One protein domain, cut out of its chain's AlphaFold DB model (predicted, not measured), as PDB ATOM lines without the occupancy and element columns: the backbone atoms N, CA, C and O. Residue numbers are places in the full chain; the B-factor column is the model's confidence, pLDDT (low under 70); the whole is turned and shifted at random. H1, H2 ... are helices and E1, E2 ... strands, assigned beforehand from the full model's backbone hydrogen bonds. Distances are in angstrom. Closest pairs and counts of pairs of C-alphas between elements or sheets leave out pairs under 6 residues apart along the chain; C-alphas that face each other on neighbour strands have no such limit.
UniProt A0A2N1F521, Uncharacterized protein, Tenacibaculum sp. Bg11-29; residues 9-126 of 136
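This is residues 9 to 126 of the 136 residues of an uncharacterized protein of Tenacibaculum sp. Bg11-29 (UniProt A0A2N1F521). Two four-stranded sheets, E7 E6 E10 E12 and E2 E3 E9 E8, stand opposite each other like the sides of a V, close together at E2 and E12, with H2 filling the wide side between E7 and E8. A third small sheet, E5 E4 E1 E11, lies at one end of the long axis with H1 beside it. The 118 printed residues hold named elements in the order E1 E2 E3 E4 E5 H1 E6 E7 H2 E8 E9 E10 E11 E12; the first two sheets are antiparallel, the third is mixed, and the class is mixed, helices and strands. The whole is compact, with a radius of gyration of the C-alphas of 13.9 A, and elongated, spanning 47 by 29 by 24 A.

In the sheet E7 E6 E10 E12, E6 is residues 43 to 52, 28.3 A long, E7 55 to 64, 29.4 A, E10 101 to 105, 13.5 A, and E12 122 to 125; C-alpha 125 is at (1.825, 29.262, 113.852). H2 is residues 71 to 81, 15.3 A long, beginning at C-alpha (16.177, 13.383, 119.246). E2 is residues 15 to 17, E3 20 to 22, E8 83 to 87, 13.6 A, and E9 91 to 97, 17.7 A. E1 is residues 9 to 12, from C-alpha (-7.553, 15.544, 135.399), E4 27 to 30, E5 33 to 35, H1 36 to 40 and E11 110 to 112.

The sheet E7 E6 E10 E12 is twisted. E6 and E7 form a hairpin, with N 48 and O 59 2.8 A apart; E6 and E10 are antiparallel neighbours, with N 47 and O 104 2.8 A apart, and E10 and E12 are antiparallel neighbours, with N 103 and O 123 2.8 A apart, each pair of atoms within hydrogen-bond range. H2 is on one face of this sheet, two layers, at a height of 9.2 A, along E7 at 12 degrees on the local plane. The closest C-alphas of H2 and E8 are those of Gln 78 and Ala 84, 5.1 A; H2 stands at the level of the sheet E2 E3 E9 E8. There N 93 and O 86 are 2.8 A apart, and N 21 and O 92 2.8 A. E1 runs on into E2 at 21 degrees. E1 is parallel to E11, with N 12 and O 111 2.8 A apart, and antiparallel to E4, with N 11 and O 27 2.8 A apart. H1 is on that sheet over none of its strands, only just above its level at 4.2 A. In H1 and H2 every O i to N i+4 pair is within hydrogen-bond range.

The C-alphas farthest apart, those of Gly 32 and Gln 53, are 47.2 A apart. The printed part has no cut and no long link. The mean pLDDT of the printed part is 95.3, and no printed residue is under 70.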
ATOM      1  N   GLU A   9      -7.365  14.498 136.393       94.56
ATOM      2  CA  GLU A   9      -7.553  15.544 135.399       94.56
ATOM      3  C   GLU A   9      -6.297  16.417 135.343       94.56
ATOM      4  O   GLU A   9      -5.455  16.380 136.240       94.56
ATOM      5  N   ARG A  10      -6.170  17.234 134.303       95.31
ATOM      6  CA  ARG A  10      -5.079  18.200 134.179       95.31
ATOM      7  C   ARG A  10      -5.575  19.565 133.746       95.31
ATOM      8  O   ARG A  10      -6.508  19.695 132.952       95.31
ATOM      9  N   LEU A  11      -4.909  20.594 134.242       96.94
ATOM     10  CA  LEU A  11      -5.082  21.977 133.847       96.94
ATOM     11  C   LEU A  11      -3.848  22.424 133.069       96.94
ATOM     12  O   LEU A  11      -2.781  22.627 133.642       96.94
ATOM     13  N   PHE A  12      -4.010  22.650 131.770       97.44
ATOM     14  CA  PHE A  12      -2.969  23.244 130.946       97.44
ATOM     15  C   PHE A  12      -3.036  24.771 130.996       97.44
ATOM     16  O   PHE A  12      -4.008  25.395 130.542       97.44
ATOM     17  N   LYS A  13      -1.944  25.381 131.454       96.88
ATOM     18  CA  LYS A  13      -1.650  26.802 131.281       96.88
ATOM     19  C   LYS A  13      -0.576  26.950 130.213       96.88
ATOM     20  O   LYS A  13       0.616  26.894 130.485       96.88
ATOM     21  N   ILE A  14      -1.019  27.167 128.983       97.50
ATOM     22  CA  ILE A  14      -0.127  27.250 127.829       97.50
ATOM     23  C   ILE A  14       0.094  28.714 127.492       97.50
ATOM     24  O   ILE A  14      -0.838  29.455 127.162       97.50
ATOM     25  N   THR A  15       1.350  29.125 127.538       95.19
ATOM     26  CA  THR A  15       1.770  30.453 127.118       95.19
ATOM     27  C   THR A  15       2.636  30.345 125.881       95.19
ATOM     28  O   THR A  15       3.494  29.473 125.765       95.19
ATOM     29  N   ARG A  16       2.398  31.250 124.934       94.25
ATOM     30  CA  ARG A  16       3.268  31.435 123.781       94.25
ATOM     31  C   ARG A  16       3.890  32.817 123.850       94.25
ATOM     32  O   ARG A  16       3.174  33.815 123.749       94.25
ATOM     33  N   ILE A  17       5.212  32.855 123.952       92.00
ATOM     34  CA  ILE A  17       6.019  34.073 123.893       92.00
ATOM     35  C   ILE A  17       6.897  33.952 122.649       92.00
ATOM     36  O   ILE A  17       7.807  33.129 122.597       92.00
ATOM     37  N   GLN A  18       6.596  34.745 121.617       90.19
ATOM     38  CA  GLN A  18       7.215  34.617 120.290       90.19
ATOM     39  C   GLN A  18       7.073  33.185 119.728       90.19
ATOM     40  O   GLN A  18       5.966  32.760 119.391       90.19
ATOM     41  N   ASN A  19       8.181  32.445 119.628       94.50
ATOM     42  CA  ASN A  19       8.221  31.060 119.157       94.50
ATOM     43  C   ASN A  19       8.411  30.042 120.286       94.50
ATOM     44  O   ASN A  19       8.515  28.851 120.006       94.50
ATOM     45  N   THR A  20       8.460  30.494 121.535       96.81
ATOM     46  CA  THR A  20       8.580  29.627 122.704       96.81
ATOM     47  C   THR A  20       7.201  29.323 123.264       96.81
ATOM     48  O   THR A  20       6.375  30.225 123.432       96.81
ATOM     49  N   ILE A  21       6.971  28.049 123.546       97.81
ATOM     50  CA  ILE A  21       5.836  27.538 124.297       97.81
ATOM     51  C   ILE A  21       6.316  27.220 125.705       97.81
ATOM     52  O   ILE A  21       7.357  26.591 125.868       97.81
ATOM     53  N   SER A  22       5.561  27.661 126.702       97.00
ATOM     54  CA  SER A  22       5.794  27.341 128.106       97.00
ATOM     55  C   SER A  22       4.492  26.876 128.744       97.00
ATOM     56  O   SER A  22       3.437  27.492 128.551       97.00
ATOM     57  N   LEU A  23       4.597  25.798 129.513       97.25
ATOM     58  CA  LEU A  23       3.528  25.200 130.304       97.25
ATOM     59  C   LEU A  23       3.616  25.574 131.788       97.25
ATOM     60  O   LEU A  23       2.939  24.964 132.611       97.25
ATOM     61  N   SER A  24       4.440  26.560 132.154       95.25
ATOM     62  CA  SER A  24       4.648  26.948 133.552       95.25
ATOM     63  C   SER A  24       3.335  27.352 134.237       95.25
ATOM     64  O   SER A  24       2.608  28.241 133.770       95.25
ATOM     65  N   GLY A  25       3.057  26.724 135.381       95.06
ATOM     66  CA  GLY A  25       1.798  26.849 136.119       95.06
ATOM     67  C   GLY A  25       0.664  25.967 135.586       95.06
ATOM     68  O   GLY A  25      -0.499  26.246 135.873       95.06
ATOM     69  N   SER A  26       0.976  24.964 134.760       97.25
ATOM     70  CA  SER A  26       0.081  23.828 134.516       97.25
ATOM     71  C   SER A  26       0.099  22.897 135.726       97.25
ATOM     72  O   SER A  26       1.104  22.810 136.427       97.25
ATOM     73  N   MET A  27      -1.019  22.230 135.987       97.62
ATOM     74  CA  MET A  27      -1.219  21.436 137.199       97.62
ATOM     75  C   MET A  27      -1.952  20.144 136.879       97.62
ATOM     76  O   MET A  27      -2.845  20.123 136.030       97.62
ATOM     77  N   SER A  28      -1.649  19.100 137.631       96.56
ATOM     78  CA  SER A  28      -2.424  17.863 137.649       96.56
ATOM     79  C   SER A  28      -3.332  17.862 138.852       96.56
ATOM     80  O   SER A  28      -2.915  18.253 139.938       96.56
ATOM     81  N   PHE A  29      -4.550  17.383 138.668       94.38
ATOM     82  CA  PHE A  29      -5.476  17.082 139.740       94.38
ATOM     83  C   PHE A  29      -5.493  15.575 139.958       94.38
ATOM     84  O   PHE A  29      -5.900  14.829 139.067       94.38
ATOM     85  N   VAL A  30      -5.043  15.121 141.125       92.81
ATOM     86  CA  VAL A  30      -5.022  13.702 141.489       92.81
ATOM     87  C   VAL A  30      -5.754  13.538 142.811       92.81
ATOM     88  O   VAL A  30      -5.334  14.092 143.821       92.81
ATOM     89  N   ASN A  31      -6.851  12.779 142.811       90.12
ATOM     90  CA  ASN A  31      -7.623  12.440 144.015       90.12
ATOM     91  C   ASN A  31      -7.975  13.638 144.928       90.12
ATOM     92  O   ASN A  31      -7.915  13.517 146.149       90.12
ATOM     93  N   GLY A  32      -8.364  14.783 144.359       87.19
ATOM     94  CA  GLY A  32      -8.744  15.962 145.152       87.19
ATOM     95  C   GLY A  32      -7.673  17.047 145.256       87.19
ATOM     96  O   GLY A  32      -7.990  18.146 145.711       87.19
ATOM     97  N   GLU A  33      -6.441  16.781 144.818       91.19
ATOM     98  CA  GLU A  33      -5.309  17.685 145.023       91.19
ATOM     99  C   GLU A  33      -4.707  18.166 143.701       91.19
ATOM    100  O   GLU A  33      -4.350  17.364 142.838       91.19
ATOM    101  N   PHE A  34      -4.574  19.490 143.555       91.94
ATOM    102  CA  PHE A  34      -3.825  20.107 142.460       91.94
ATOM    103  C   PHE A  34      -2.336  20.172 142.800       91.94
ATOM    104  O   PHE A  34      -1.969  20.639 143.877       91.94
ATOM    105  N   SER A  35      -1.480  19.764 141.868       95.94
ATOM    106  CA  SER A  35      -0.030  19.792 142.039       95.94
ATOM    107  C   SER A  35       0.686  20.070 140.715       95.94
ATOM    108  O   SER A  35       0.427  19.415 139.704       95.94
ATOM    109  N   GLU A  36       1.589  21.054 140.731       96.00
ATOM    110  CA  GLU A  36       2.534  21.308 139.633       96.00
ATOM    111  C   GLU A  36       3.587  20.194 139.560       96.00
ATOM    112  O   GLU A  36       3.903  19.723 138.476       96.00
ATOM    113  N   GLU A  37       4.051  19.689 140.707       94.44
ATOM    114  CA  GLU A  37       5.014  18.580 140.775       94.44
ATOM    115  C   GLU A  37       4.449  17.300 140.141       94.44
ATOM    116  O   GLU A  37       5.142  16.599 139.404       94.44
ATOM    117  N   ASN A  38       3.163  17.007 140.361       94.31
ATOM    118  CA  ASN A  38       2.516  15.883 139.686       94.31
ATOM    119  C   ASN A  38       2.502  16.091 138.168       94.31
ATOM    120  O   ASN A  38       2.754  15.139 137.436       94.31
ATOM    121  N   PHE A  39       2.272  17.326 137.708       96.31
ATOM    122  CA  PHE A  39       2.270  17.669 136.286       96.31
ATOM    123  C   PHE A  39       3.648  17.515 135.646       96.31
ATOM    124  O   PHE A  39       3.761  16.994 134.539       96.31
ATOM    125  N   GLU A  40       4.709  17.901 136.352       95.12
ATOM    126  CA  GLU A  40       6.096  17.754 135.895       95.12
ATOM    127  C   GLU A  40       6.501  16.290 135.641       95.12
ATOM    128  O   GLU A  40       7.403  16.025 134.844       95.12
ATOM    129  N   ASN A  41       5.801  15.336 136.257       92.62
ATOM    130  CA  ASN A  41       6.013  13.902 136.066       92.62
ATOM    131  C   ASN A  41       5.056  13.270 135.036       92.62
ATOM    132  O   ASN A  41       5.077  12.054 134.834       92.62
ATOM    133  N   GLU A  42       4.198  14.057 134.383       93.25
ATOM    134  CA  GLU A  42       3.224  13.532 133.428       93.25
ATOM    135  C   GLU A  42       3.787  13.272 132.041       93.25
ATOM    136  O   GLU A  42       4.673  13.972 131.549       93.25
ATOM    137  N   VAL A  43       3.134  12.324 131.365       95.12
ATOM    138  CA  VAL A  43       3.206  12.156 129.918       95.12
ATOM    139  C   VAL A  43       1.929  12.690 129.284       95.12
ATOM    140  O   VAL A  43       0.824  12.291 129.660       95.12
ATOM    141  N   PHE A  44       2.074  13.541 128.276       95.94
ATOM    142  CA  PHE A  44       0.953  14.013 127.471       95.94
ATOM    143  C   PHE A  44       1.325  14.111 125.993       95.94
ATOM    144  O   PHE A  44       2.494  14.133 125.605       95.94
ATOM    145  N   GLN A  45       0.300  14.151 125.147       97.38
ATOM    146  CA  GLN A  45       0.465  14.284 123.706       97.38
ATOM    147  C   GLN A  45       0.396  15.748 123.262       97.38
ATOM    148  O   GLN A  45      -0.474  16.513 123.682       97.38
ATOM    149  N   ILE A  46       1.259  16.114 122.320       98.31
ATOM    150  CA  ILE A  46       1.140  17.318 121.502       98.31
ATOM    151  C   ILE A  46       0.959  16.867 120.055       98.31
ATOM    152  O   ILE A  46       1.811  16.182 119.490       98.31
ATOM    153  N   THR A  47      -0.153  17.248 119.438       98.50
ATOM    154  CA  THR A  47      -0.428  16.914 118.037       98.50
ATOM    155  C   THR A  47      -0.154  18.109 117.147       98.50
ATOM    156  O   THR A  47      -0.771  19.163 117.303       98.50
ATOM    157  N   PHE A  48       0.745  17.940 116.187       98.44
ATOM    158  CA  PHE A  48       1.074  18.939 115.180       98.44
ATOM    159  C   PHE A  48       0.284  18.659 113.910       98.44
ATOM    160  O   PHE A  48       0.252  17.521 113.453       98.44
ATOM    161  N   PHE A  49      -0.290  19.695 113.304       97.31
ATOM    162  CA  PHE A  49      -1.034  19.584 112.054       97.31
ATOM    163  C   PHE A  49      -0.594  20.642 111.050       97.31
ATOM    164  O   PHE A  49      -0.490  21.823 111.390       97.31
ATOM    165  N   THR A  50      -0.429  20.255 109.789       96.31
ATOM    166  CA  THR A  50      -0.164  21.191 108.690       96.31
ATOM    167  C   THR A  50      -0.654  20.639 107.346       96.31
ATOM    168  O   THR A  50      -0.904  19.445 107.225       96.31
ATOM    169  N   HIS A  51      -0.812  21.488 106.328       94.25
ATOM    170  CA  HIS A  51      -1.286  21.084 104.995       94.25
ATOM    171  C   HIS A  51      -0.147  21.009 103.979       94.25
ATOM    172  O   HIS A  51       0.244  22.028 103.415       94.25
ATOM    173  N   ILE A  52       0.388  19.823 103.697       91.94
ATOM    174  CA  ILE A  52       1.461  19.645 102.707       91.94
ATOM    175  C   ILE A  52       0.831  19.258 101.373       91.94
ATOM    176  O   ILE A  52       0.160  18.232 101.287       91.94
ATOM    177  N   GLN A  53       1.039  20.082 100.340       92.06
ATOM    178  CA  GLN A  53       0.454  19.877  99.003       92.06
ATOM    179  C   GLN A  53      -1.080  19.706  99.052       92.06
ATOM    180  O   GLN A  53      -1.650  18.860  98.372       92.06
ATOM    181  N   GLY A  54      -1.747  20.489  99.907       90.88
ATOM    182  CA  GLY A  54      -3.203  20.439 100.099       90.88
ATOM    183  C   GLY A  54      -3.704  19.280 100.969       90.88
ATOM    184  O   GLY A  54      -4.888  19.231 101.279       90.88
ATOM    185  N   VAL A  55      -2.826  18.376 101.416       95.50
ATOM    186  CA  VAL A  55      -3.191  17.236 102.266       95.50
ATOM    187  C   VAL A  55      -2.870  17.545 103.723       95.50
ATOM    188  O   VAL A  55      -1.736  17.902 104.047       95.50
ATOM    189  N   LEU A  56      -3.849  17.360 104.611       95.81
ATOM    190  CA  LEU A  56      -3.631  17.437 106.053       95.81
ATOM    191  C   LEU A  56      -2.657  16.335 106.488       95.81
ATOM    192  O   LEU A  56      -2.877  15.147 106.248       95.81
ATOM    193  N   LYS A  57      -1.563  16.745 107.120       97.31
ATOM    194  CA  LYS A  57      -0.567  15.882 107.741       97.31
ATOM    195  C   LYS A  57      -0.555  16.144 109.233       97.31
ATOM    196  O   LYS A  57      -0.672  17.293 109.658       97.31
ATOM    197  N   GLU A  58      -0.366  15.075 109.990       97.06
ATOM    198  CA  GLU A  58      -0.280  15.123 111.440       97.06
ATOM    199  C   GLU A  58       0.965  14.409 111.964       97.06
ATOM    200  O   GLU A  58       1.521  13.513 111.316       97.06
ATOM    201  N   PHE A  59       1.411  14.839 113.137       98.12
ATOM    202  CA  PHE A  59       2.463  14.192 113.904       98.12
ATOM    203  C   PHE A  59       2.115  14.276 115.387       98.12
ATOM    204  O   PHE A  59       1.954  15.374 115.921       98.12
ATOM    205  N   ASN A  60       2.008  13.119 116.033       97.81
ATOM    206  CA  ASN A  60       1.784  13.016 117.468       97.81
ATOM    207  C   ASN A  60       3.136  12.922 118.158       97.81
ATOM    208  O   ASN A  60       3.908  12.017 117.859       97.81
ATOM    209  N   LEU A  61       3.389  13.850 119.069       97.12
ATOM    210  CA  LEU A  61       4.564  13.866 119.916       97.12
ATOM    211  C   LEU A  61       4.128  13.536 121.342       97.12
ATOM    212  O   LEU A  61       3.348  14.290 121.924       97.12
ATOM    213  N   LEU A  62       4.611  12.430 121.901       95.56
ATOM    214  CA  LEU A  62       4.469  12.147 123.329       95.56
ATOM    215  C   LEU A  62       5.634  12.801 124.067       95.56
ATOM    216  O   LEU A  62       6.790  12.568 123.719       95.56
ATOM    217  N   VAL A  63       5.327  13.626 125.062       95.06
ATOM    218  CA  VAL A  63       6.330  14.316 125.875       95.06
ATOM    219  C   VAL A  63       6.133  13.968 127.339       95.06
ATOM    220  O   VAL A  63       4.998  13.902 127.807       95.06
ATOM    221  N   VAL A  64       7.240  13.766 128.049       95.38
ATOM    222  CA  VAL A  64       7.272  13.845 129.510       95.38
ATOM    223  C   VAL A  64       7.536  15.306 129.850       95.38
ATOM    224  O   VAL A  64       8.438  15.909 129.264       95.38
ATOM    225  N   ALA A  65       6.746  15.890 130.748       94.25
ATOM    226  CA  ALA A  65       6.805  17.319 131.040       94.25
ATOM    227  C   ALA A  65       8.239  17.771 131.389       94.25
ATOM    228  O   ALA A  65       8.782  18.657 130.732       94.25
ATOM    229  N   ASN A  66       8.890  17.121 132.352       94.06
ATOM    230  CA  ASN A  66      10.224  17.502 132.816       94.06
ATOM    231  C   ASN A  66      11.387  16.788 132.095       94.06
ATOM    232  O   ASN A  66      12.496  16.713 132.623       94.06
ATOM    233  N   GLU A  67      11.170  16.243 130.893       96.25
ATOM    234  CA  GLU A  67      12.253  15.627 130.120       96.25
ATOM    235  C   GLU A  67      12.477  16.308 128.773       96.25
ATOM    236  O   GLU A  67      11.557  16.764 128.087       96.25
ATOM    237  N   CYS A  68      13.746  16.322 128.363       96.94
ATOM    238  CA  CYS A  68      14.142  16.721 127.023       96.94
ATOM    239  C   CYS A  68      13.387  15.893 125.984       96.94
ATOM    240  O   CYS A  68      13.440  14.665 125.994       96.94
ATOM    241  N   ILE A  69      12.779  16.572 125.012       95.88
ATOM    242  CA  ILE A  69      12.133  15.887 123.893       95.88
ATOM    243  C   ILE A  69      13.197  15.082 123.134       95.88
ATOM    244  O   ILE A  69      14.251  15.627 122.771       95.88
ATOM    245  N   ASP A  70      12.918  13.804 122.889       94.31
ATOM    246  CA  ASP A  70      13.869  12.884 122.271       94.31
ATOM    247  C   ASP A  70      14.335  13.361 120.882       94.31
ATOM    248  O   ASP A  70      13.613  14.014 120.119       94.31
ATOM    249  N   LYS A  71      15.580  13.022 120.535       95.06
ATOM    250  CA  LYS A  71      16.177  13.383 119.246       95.06
ATOM    251  C   LYS A  71      15.430  12.738 118.075       95.06
ATOM    252  O   LYS A  71      15.212  13.409 117.066       95.06
ATOM    253  N   GLY A  72      15.031  11.474 118.198       96.00
ATOM    254  CA  GLY A  72      14.287  10.757 117.163       96.00
ATOM    255  C   GLY A  72      12.923  11.389 116.899       96.00
ATOM    256  O   GLY A  72      12.537  11.562 115.741       96.00
ATOM    257  N   GLU A  73      12.246  11.832 117.956       96.12
ATOM    258  CA  GLU A  73      10.987  12.573 117.861       96.12
ATOM    259  C   GLU A  73      11.156  13.931 117.157       96.12
ATOM    260  O   GLU A  73      10.426  14.239 116.207       96.12
ATOM    261  N   LYS A  74      12.182  14.711 117.533       96.75
ATOM    262  CA  LYS A  74      12.537  15.980 116.859       96.75
ATOM    263  C   LYS A  74      12.811  15.773 115.369       96.75
ATOM    264  O   LYS A  74      12.297  16.507 114.522       96.75
ATOM    265  N   GLU A  75      13.599  14.754 115.030       97.12
ATOM    266  CA  GLU A  75      13.910  14.400 113.643       97.12
ATOM    267  C   GLU A  75      12.678  13.896 112.880       97.12
ATOM    268  O   GLU A  75      12.535  14.162 111.682       97.12
ATOM    269  N   GLY A  76      11.782  13.168 113.546       96.69
ATOM    270  CA  GLY A  76      10.517  12.697 112.994       96.69
ATOM    271  C   GLY A  76       9.600  13.854 112.608       96.69
ATOM    272  O   GLY A  76       9.132  13.909 111.465       96.69
ATOM    273  N   LEU A  77       9.411  14.804 113.526       97.38
ATOM    274  CA  LEU A  77       8.623  16.014 113.314       97.38
ATOM    275  C   LEU A  77       9.205  16.871 112.177       97.38
ATOM    276  O   LEU A  77       8.484  17.246 111.244       97.38
ATOM    277  N   GLN A  78      10.523  17.091 112.182       96.88
ATOM    278  CA  GLN A  78      11.216  17.842 111.134       96.88
ATOM    279  C   GLN A  78      11.089  17.167 109.767       96.88
ATOM    280  O   GLN A  78      10.847  17.829 108.760       96.88
ATOM    281  N   ARG A  79      11.227  15.843 109.697       96.56
ATOM    282  CA  ARG A  79      11.158  15.101 108.432       96.56
ATOM    283  C   ARG A  79       9.746  15.054 107.861       96.56
ATOM    284  O   ARG A  79       9.579  15.200 106.653       96.56
ATOM    285  N   LYS A  80       8.742  14.821 108.710       96.12
ATOM    286  CA  LYS A  80       7.352  14.620 108.279       96.12
ATOM    287  C   LYS A  80       6.631  15.934 108.016       96.12
ATOM    288  O   LYS A  80       5.907  16.024 107.030       96.12
ATOM    289  N   LEU A  81       6.823  16.931 108.882       96.81
ATOM    290  CA  LEU A  81       6.089  18.198 108.820       96.81
ATOM    291  C   LEU A  81       6.980  19.407 108.502       96.81
ATOM    292  O   LEU A  81       6.463  20.487 108.228       96.81
ATOM    293  N   GLY A  82       8.307  19.249 108.502       95.81
ATOM    294  CA  GLY A  82       9.225  20.365 108.266       95.81
ATOM    295  C   GLY A  82       9.300  21.345 109.432       95.81
ATOM    296  O   GLY A  82       9.555  22.516 109.165       95.81
ATOM    297  N   ILE A  83       9.018  20.895 110.662       97.56
ATOM    298  CA  ILE A  83       9.009  21.702 111.891       97.56
ATOM    299  C   ILE A  83      10.172  21.263 112.794       97.56
ATOM    300  O   ILE A  83      10.249  20.099 113.182       97.56
ATOM    301  N   ALA A  84      11.047  22.201 113.152       97.62
ATOM    302  CA  ALA A  84      12.184  21.979 114.038       97.62
ATOM    303  C   ALA A  84      11.890  22.568 115.416       97.62
ATOM    304  O   ALA A  84      11.471  23.728 115.508       97.62
ATOM    305  N   ILE A  85      12.153  21.796 116.472       97.94
ATOM    306  CA  ILE A  85      11.948  22.213 117.862       97.94
ATOM    307  C   ILE A  85      13.162  21.906 118.742       97.94
ATOM    308  O   ILE A  85      13.896  20.947 118.493       97.94
ATOM    309  N   GLU A  86      13.332  22.689 119.804       97.12
ATOM    310  CA  GLU A  86      14.337  22.491 120.855       97.12
ATOM    311  C   GLU A  86      13.721  22.727 122.235       97.12
ATOM    312  O   GLU A  86      12.817  23.548 122.359       97.12
ATOM    313  N   GLY A  87      14.221  22.035 123.261       96.94
ATOM    314  CA  GLY A  87      13.710  22.106 124.635       96.94
ATOM    315  C   GLY A  87      13.167  20.775 125.159       96.94
ATOM    316  O   GLY A  87      13.537  19.699 124.658       96.94
ATOM    317  N   ASP A  88      12.303  20.889 126.161       96.75
ATOM    318  CA  ASP A  88      11.671  19.821 126.941       96.75
ATOM    319  C   ASP A  88      10.131  19.900 126.868       96.75
ATOM    320  O   ASP A  88       9.570  20.727 126.141       96.75
ATOM    321  N   GLY A  89       9.437  18.989 127.556       96.19
ATOM    322  CA  GLY A  89       7.974  18.937 127.563       96.19
ATOM    323  C   GLY A  89       7.302  20.166 128.191       96.19
ATOM    324  O   GLY A  89       6.211  20.544 127.756       96.19
ATOM    325  N   MET A  90       7.945  20.825 129.157       97.25
ATOM    326  CA  MET A  90       7.434  22.012 129.850       97.25
ATOM    327  C   MET A  90       7.708  23.302 129.078       97.25
ATOM    328  O   MET A  90       6.915  24.247 129.142       97.25
ATOM    329  N   CYS A  91       8.831  23.373 128.367       97.81
ATOM    330  CA  CYS A  91       9.302  24.557 127.675       97.81
ATOM    331  C   CYS A  91      10.079  24.181 126.409       97.81
ATOM    332  O   CYS A  91      11.196  23.660 126.452       97.81
ATOM    333  N   PHE A  92       9.520  24.531 125.252       98.19
ATOM    334  CA  PHE A  92      10.180  24.297 123.973       98.19
ATOM    335  C   PHE A  92       9.989  25.455 123.003       98.19
ATOM    336  O   PHE A  92       9.011  26.204 123.032       98.19
ATOM    337  N   LYS A  93      10.951  25.596 122.098       98.06
ATOM    338  CA  LYS A  93      10.987  26.616 121.060       98.06
ATOM    339  C   LYS A  93      10.746  25.986 119.699       98.06
ATOM    340  O   LYS A  93      11.373  24.992 119.350       98.06
ATOM    341  N   ILE A  94       9.895  26.620 118.898       97.69
ATOM    342  CA  ILE A  94       9.795  26.362 117.462       97.69
ATOM    343  C   ILE A  94      10.946  27.097 116.762       97.69
ATOM    344  O   ILE A  94      10.934  28.324 116.627       97.69
ATOM    345  N   CYS A  95      11.958  26.352 116.331       97.06
ATOM    346  CA  CYS A  95      13.179  26.899 115.740       97.06
ATOM    347  C   CYS A  95      13.007  27.237 114.257       97.06
ATOM    348  O   CYS A  95      13.489  28.272 113.803       97.06
ATOM    349  N   ALA A  96      12.299  26.390 113.508       94.31
ATOM    350  CA  ALA A  96      12.012  26.610 112.094       94.31
ATOM    351  C   ALA A  96      10.754  25.849 111.667       94.31
ATOM    352  O   ALA A  96      10.441  24.802 112.228       94.31
ATOM    353  N   TYR A  97      10.046  26.352 110.657       95.25
ATOM    354  CA  TYR A  97       8.956  25.632 110.002       95.25
ATOM    355  C   TYR A  97       8.782  26.100 108.555       95.25
ATOM    356  O   TYR A  97       8.991  27.272 108.246       95.25
ATOM    357  N   LYS A  98       8.403  25.189 107.652       89.94
ATOM    358  CA  LYS A  98       8.245  25.497 106.214       89.94
ATOM    359  C   LYS A  98       6.925  26.184 105.859       89.94
ATOM    360  O   LYS A  98       6.831  26.831 104.821       89.94
ATOM    361  N   GLN A  99       5.898  25.997 106.679       92.69
ATOM    362  CA  GLN A  99       4.525  26.393 106.384       92.69
ATOM    363  C   GLN A  99       3.708  26.503 107.670       92.69
ATOM    364  O   GLN A  99       4.072  25.907 108.683       92.69
ATOM    365  N   ALA A 100       2.606  27.255 107.617       95.19
ATOM    366  CA  ALA A 100       1.710  27.423 108.754       95.19
ATOM    367  C   ALA A 100       1.250  26.067 109.309       95.19
ATOM    368  O   ALA A 100       0.989  25.115 108.566       95.19
ATOM    369  N   PHE A 101       1.167  25.976 110.627       96.75
ATOM    370  CA  PHE A 101       0.789  24.758 111.324       96.75
ATOM    371  C   PHE A 101       0.065  25.104 112.619       96.75
ATOM    372  O   PHE A 101       0.120  26.229 113.115       96.75
ATOM    373  N   LYS A 102      -0.622  24.116 113.175       96.88
ATOM    374  CA  LYS A 102      -1.279  24.223 114.473       96.88
ATOM    375  C   LYS A 102      -0.802  23.108 115.389       96.88
ATOM    376  O   LYS A 102      -0.453  22.029 114.913       96.88
ATOM    377  N   MET A 103      -0.796  23.378 116.685       98.00
ATOM    378  CA  MET A 103      -0.517  22.404 117.736       98.00
ATOM    379  C   MET A 103      -1.751  22.260 118.612       98.00
ATOM    380  O   MET A 103      -2.316  23.276 119.010       98.00
ATOM    381  N   GLN A 104      -2.137  21.029 118.925       98.31
ATOM    382  CA  GLN A 104      -3.169  20.711 119.906       98.31
ATOM    383  C   GLN A 104      -2.530  19.946 121.058       98.31
ATOM    384  O   GLN A 104      -1.983  18.862 120.851       98.31
ATOM    385  N   PHE A 105      -2.630  20.501 122.257       97.94
ATOM    386  CA  PHE A 105      -2.266  19.797 123.482       97.94
ATOM    387  C   PHE A 105      -3.358  18.800 123.869       97.94
ATOM    388  O   PHE A 105      -4.530  19.008 123.535       97.94
ATOM    389  N   ASP A 106      -2.949  17.721 124.536       97.31
ATOM    390  CA  ASP A 106      -3.790  16.587 124.909       97.31
ATOM    391  C   ASP A 106      -5.126  17.042 125.501       97.31
ATOM    392  O   ASP A 106      -5.166  17.795 126.471       97.31
ATOM    393  N   THR A 107      -6.225  16.589 124.903       96.06
ATOM    394  CA  THR A 107      -7.591  16.971 125.291       96.06
ATOM    395  C   THR A 107      -8.229  15.971 126.249       96.06
ATOM    396  O   THR A 107      -9.275  16.260 126.832       96.06
ATOM    397  N   LEU A 108      -7.617  14.798 126.435       94.69
ATOM    398  CA  LEU A 108      -8.150  13.770 127.309       94.69
ATOM    399  C   LEU A 108      -7.980  14.193 128.767       94.69
ATOM    400  O   LEU A 108      -6.859  14.340 129.246       94.69
ATOM    401  N   LYS A 109      -9.111  14.339 129.468       94.19
ATOM    402  CA  LYS A 109      -9.157  14.749 130.883       94.19
ATOM    403  C   LYS A 109      -8.418  16.069 131.135       94.19
ATOM    404  O   LYS A 109      -7.830  16.272 132.193       94.19
ATOM    405  N   SER A 110      -8.460  16.959 130.147       96.00
ATOM    406  CA  SER A 110      -7.734  18.221 130.167       96.00
ATOM    407  C   SER A 110      -8.677  19.409 130.140       96.00
ATOM    408  O   SER A 110      -9.584  19.489 129.310       96.00
ATOM    409  N   THR A 111      -8.383  20.383 130.987       96.25
ATOM    410  CA  THR A 111      -8.952  21.726 130.954       96.25
ATOM    411  C   THR A 111      -7.870  22.717 130.534       96.25
ATOM    412  O   THR A 111      -6.695  22.540 130.849       96.25
ATOM    413  N   PHE A 112      -8.246  23.775 129.813       97.44
ATOM    414  CA  PHE A 112      -7.301  24.750 129.267       97.44
ATOM    415  C   PHE A 112      -7.604  26.162 129.756       97.44
ATOM    416  O   PHE A 112      -8.731  26.647 129.626       97.44
ATOM    417  N   LEU A 113      -6.573  26.864 130.226       95.56
ATOM    418  CA  LEU A 113      -6.659  28.304 130.437       95.56
ATOM    419  C   LEU A 113      -6.486  29.030 129.103       95.56
ATOM    420  O   LEU A 113      -5.415  29.026 128.494       95.56
ATOM    421  N   ASN A 114      -7.560  29.670 128.648       92.31
ATOM    422  CA  ASN A 114      -7.547  30.443 127.414       92.31
ATOM    423  C   ASN A 114      -6.729  31.726 127.577       92.31
ATOM    424  O   ASN A 114      -6.961  32.520 128.486       92.31
ATOM    425  N   THR A 115      -5.828  31.974 126.630       87.25
ATOM    426  CA  THR A 115      -5.050  33.215 126.541       87.25
ATOM    427  C   THR A 115      -5.348  33.923 125.219       87.25
ATOM    428  O   THR A 115      -6.266  33.543 124.483       87.25
ATOM    429  N   HIS A 116      -4.628  35.004 124.909       86.75
ATOM    430  CA  HIS A 116      -4.752  35.654 123.604       86.75
ATOM    431  C   HIS A 116      -4.223  34.761 122.468       86.75
ATOM    432  O   HIS A 116      -4.840  34.688 121.412       86.75
ATOM    433  N   SER A 117      -3.114  34.054 122.705       87.12
ATOM    434  CA  SER A 117      -2.408  33.242 121.705       87.12
ATOM    435  C   SER A 117      -2.742  31.747 121.753       87.12
ATOM    436  O   SER A 117      -2.283  31.006 120.883       87.12
ATOM    437  N   VAL A 118      -3.537  31.309 122.736       92.81
ATOM    438  CA  VAL A 118      -3.952  29.910 122.909       92.81
ATOM    439  C   VAL A 118      -5.444  29.823 123.209       92.81
ATOM    440  O   VAL A 118      -5.936  30.488 124.126       92.81
ATOM    441  N   LYS A 119      -6.159  28.975 122.462       94.88
ATOM    442  CA  LYS A 119      -7.593  28.711 122.656       94.88
ATOM    443  C   LYS A 119      -7.849  27.213 122.745       94.88
ATOM    444  O   LYS A 119      -7.565  26.499 121.797       94.88
ATOM    445  N   ASN A 120      -8.392  26.741 123.864       95.44
ATOM    446  CA  ASN A 120      -8.738  25.339 124.115       95.44
ATOM    447  C   ASN A 120      -7.576  24.375 123.797       95.44
ATOM    448  O   ASN A 120      -7.746  23.371 123.109       95.44
ATOM    449  N   GLY A 121      -6.364  24.733 124.229       96.56
ATOM    450  CA  GLY A 121      -5.162  23.936 123.968       96.56
ATOM    451  C   GLY A 121      -4.602  24.046 122.551       96.56
ATOM    452  O   GLY A 121      -3.579  23.430 122.258       96.56
ATOM    453  N   LEU A 122      -5.243  24.827 121.679       97.50
ATOM    454  CA  LEU A 122      -4.821  25.045 120.306       97.50
ATOM    455  C   LEU A 122      -3.901  26.261 120.201       97.50
ATOM    456  O   LEU A 122      -4.258  27.368 120.617       97.50
ATOM    457  N   VAL A 123      -2.744  26.064 119.574       96.81
ATOM    458  CA  VAL A 123      -1.764  27.113 119.270       96.81
ATOM    459  C   VAL A 123      -1.534  27.165 117.764       96.81
ATOM    460  O   VAL A 123      -1.268  26.140 117.140       96.81
ATOM    461  N   LEU A 124      -1.607  28.358 117.172       94.94
ATOM    462  CA  LEU A 124      -1.457  28.562 115.726       94.94
ATOM    463  C   LEU A 124      -0.117  29.220 115.393       94.94
ATOM    464  O   LEU A 124       0.240  30.242 115.977       94.94
ATOM    465  N   PHE A 125       0.605  28.685 114.414       93.31
ATOM    466  CA  PHE A 125       1.825  29.262 113.852       93.31
ATOM    467  C   PHE A 125       1.619  29.556 112.365       93.31
ATOM    468  O   PHE A 125       1.115  28.721 111.621       93.31
ATOM    469  N   GLY A 126       2.027  30.746 111.917       84.25
ATOM    470  CA  GLY A 126       1.937  31.159 110.513       84.25
ATOM    471  C   GLY A 126       0.654  31.898 110.117       84.25
ATOM    472  O   GLY A 126       0.643  32.534 109.068       84.25
TER     473      GLY A 126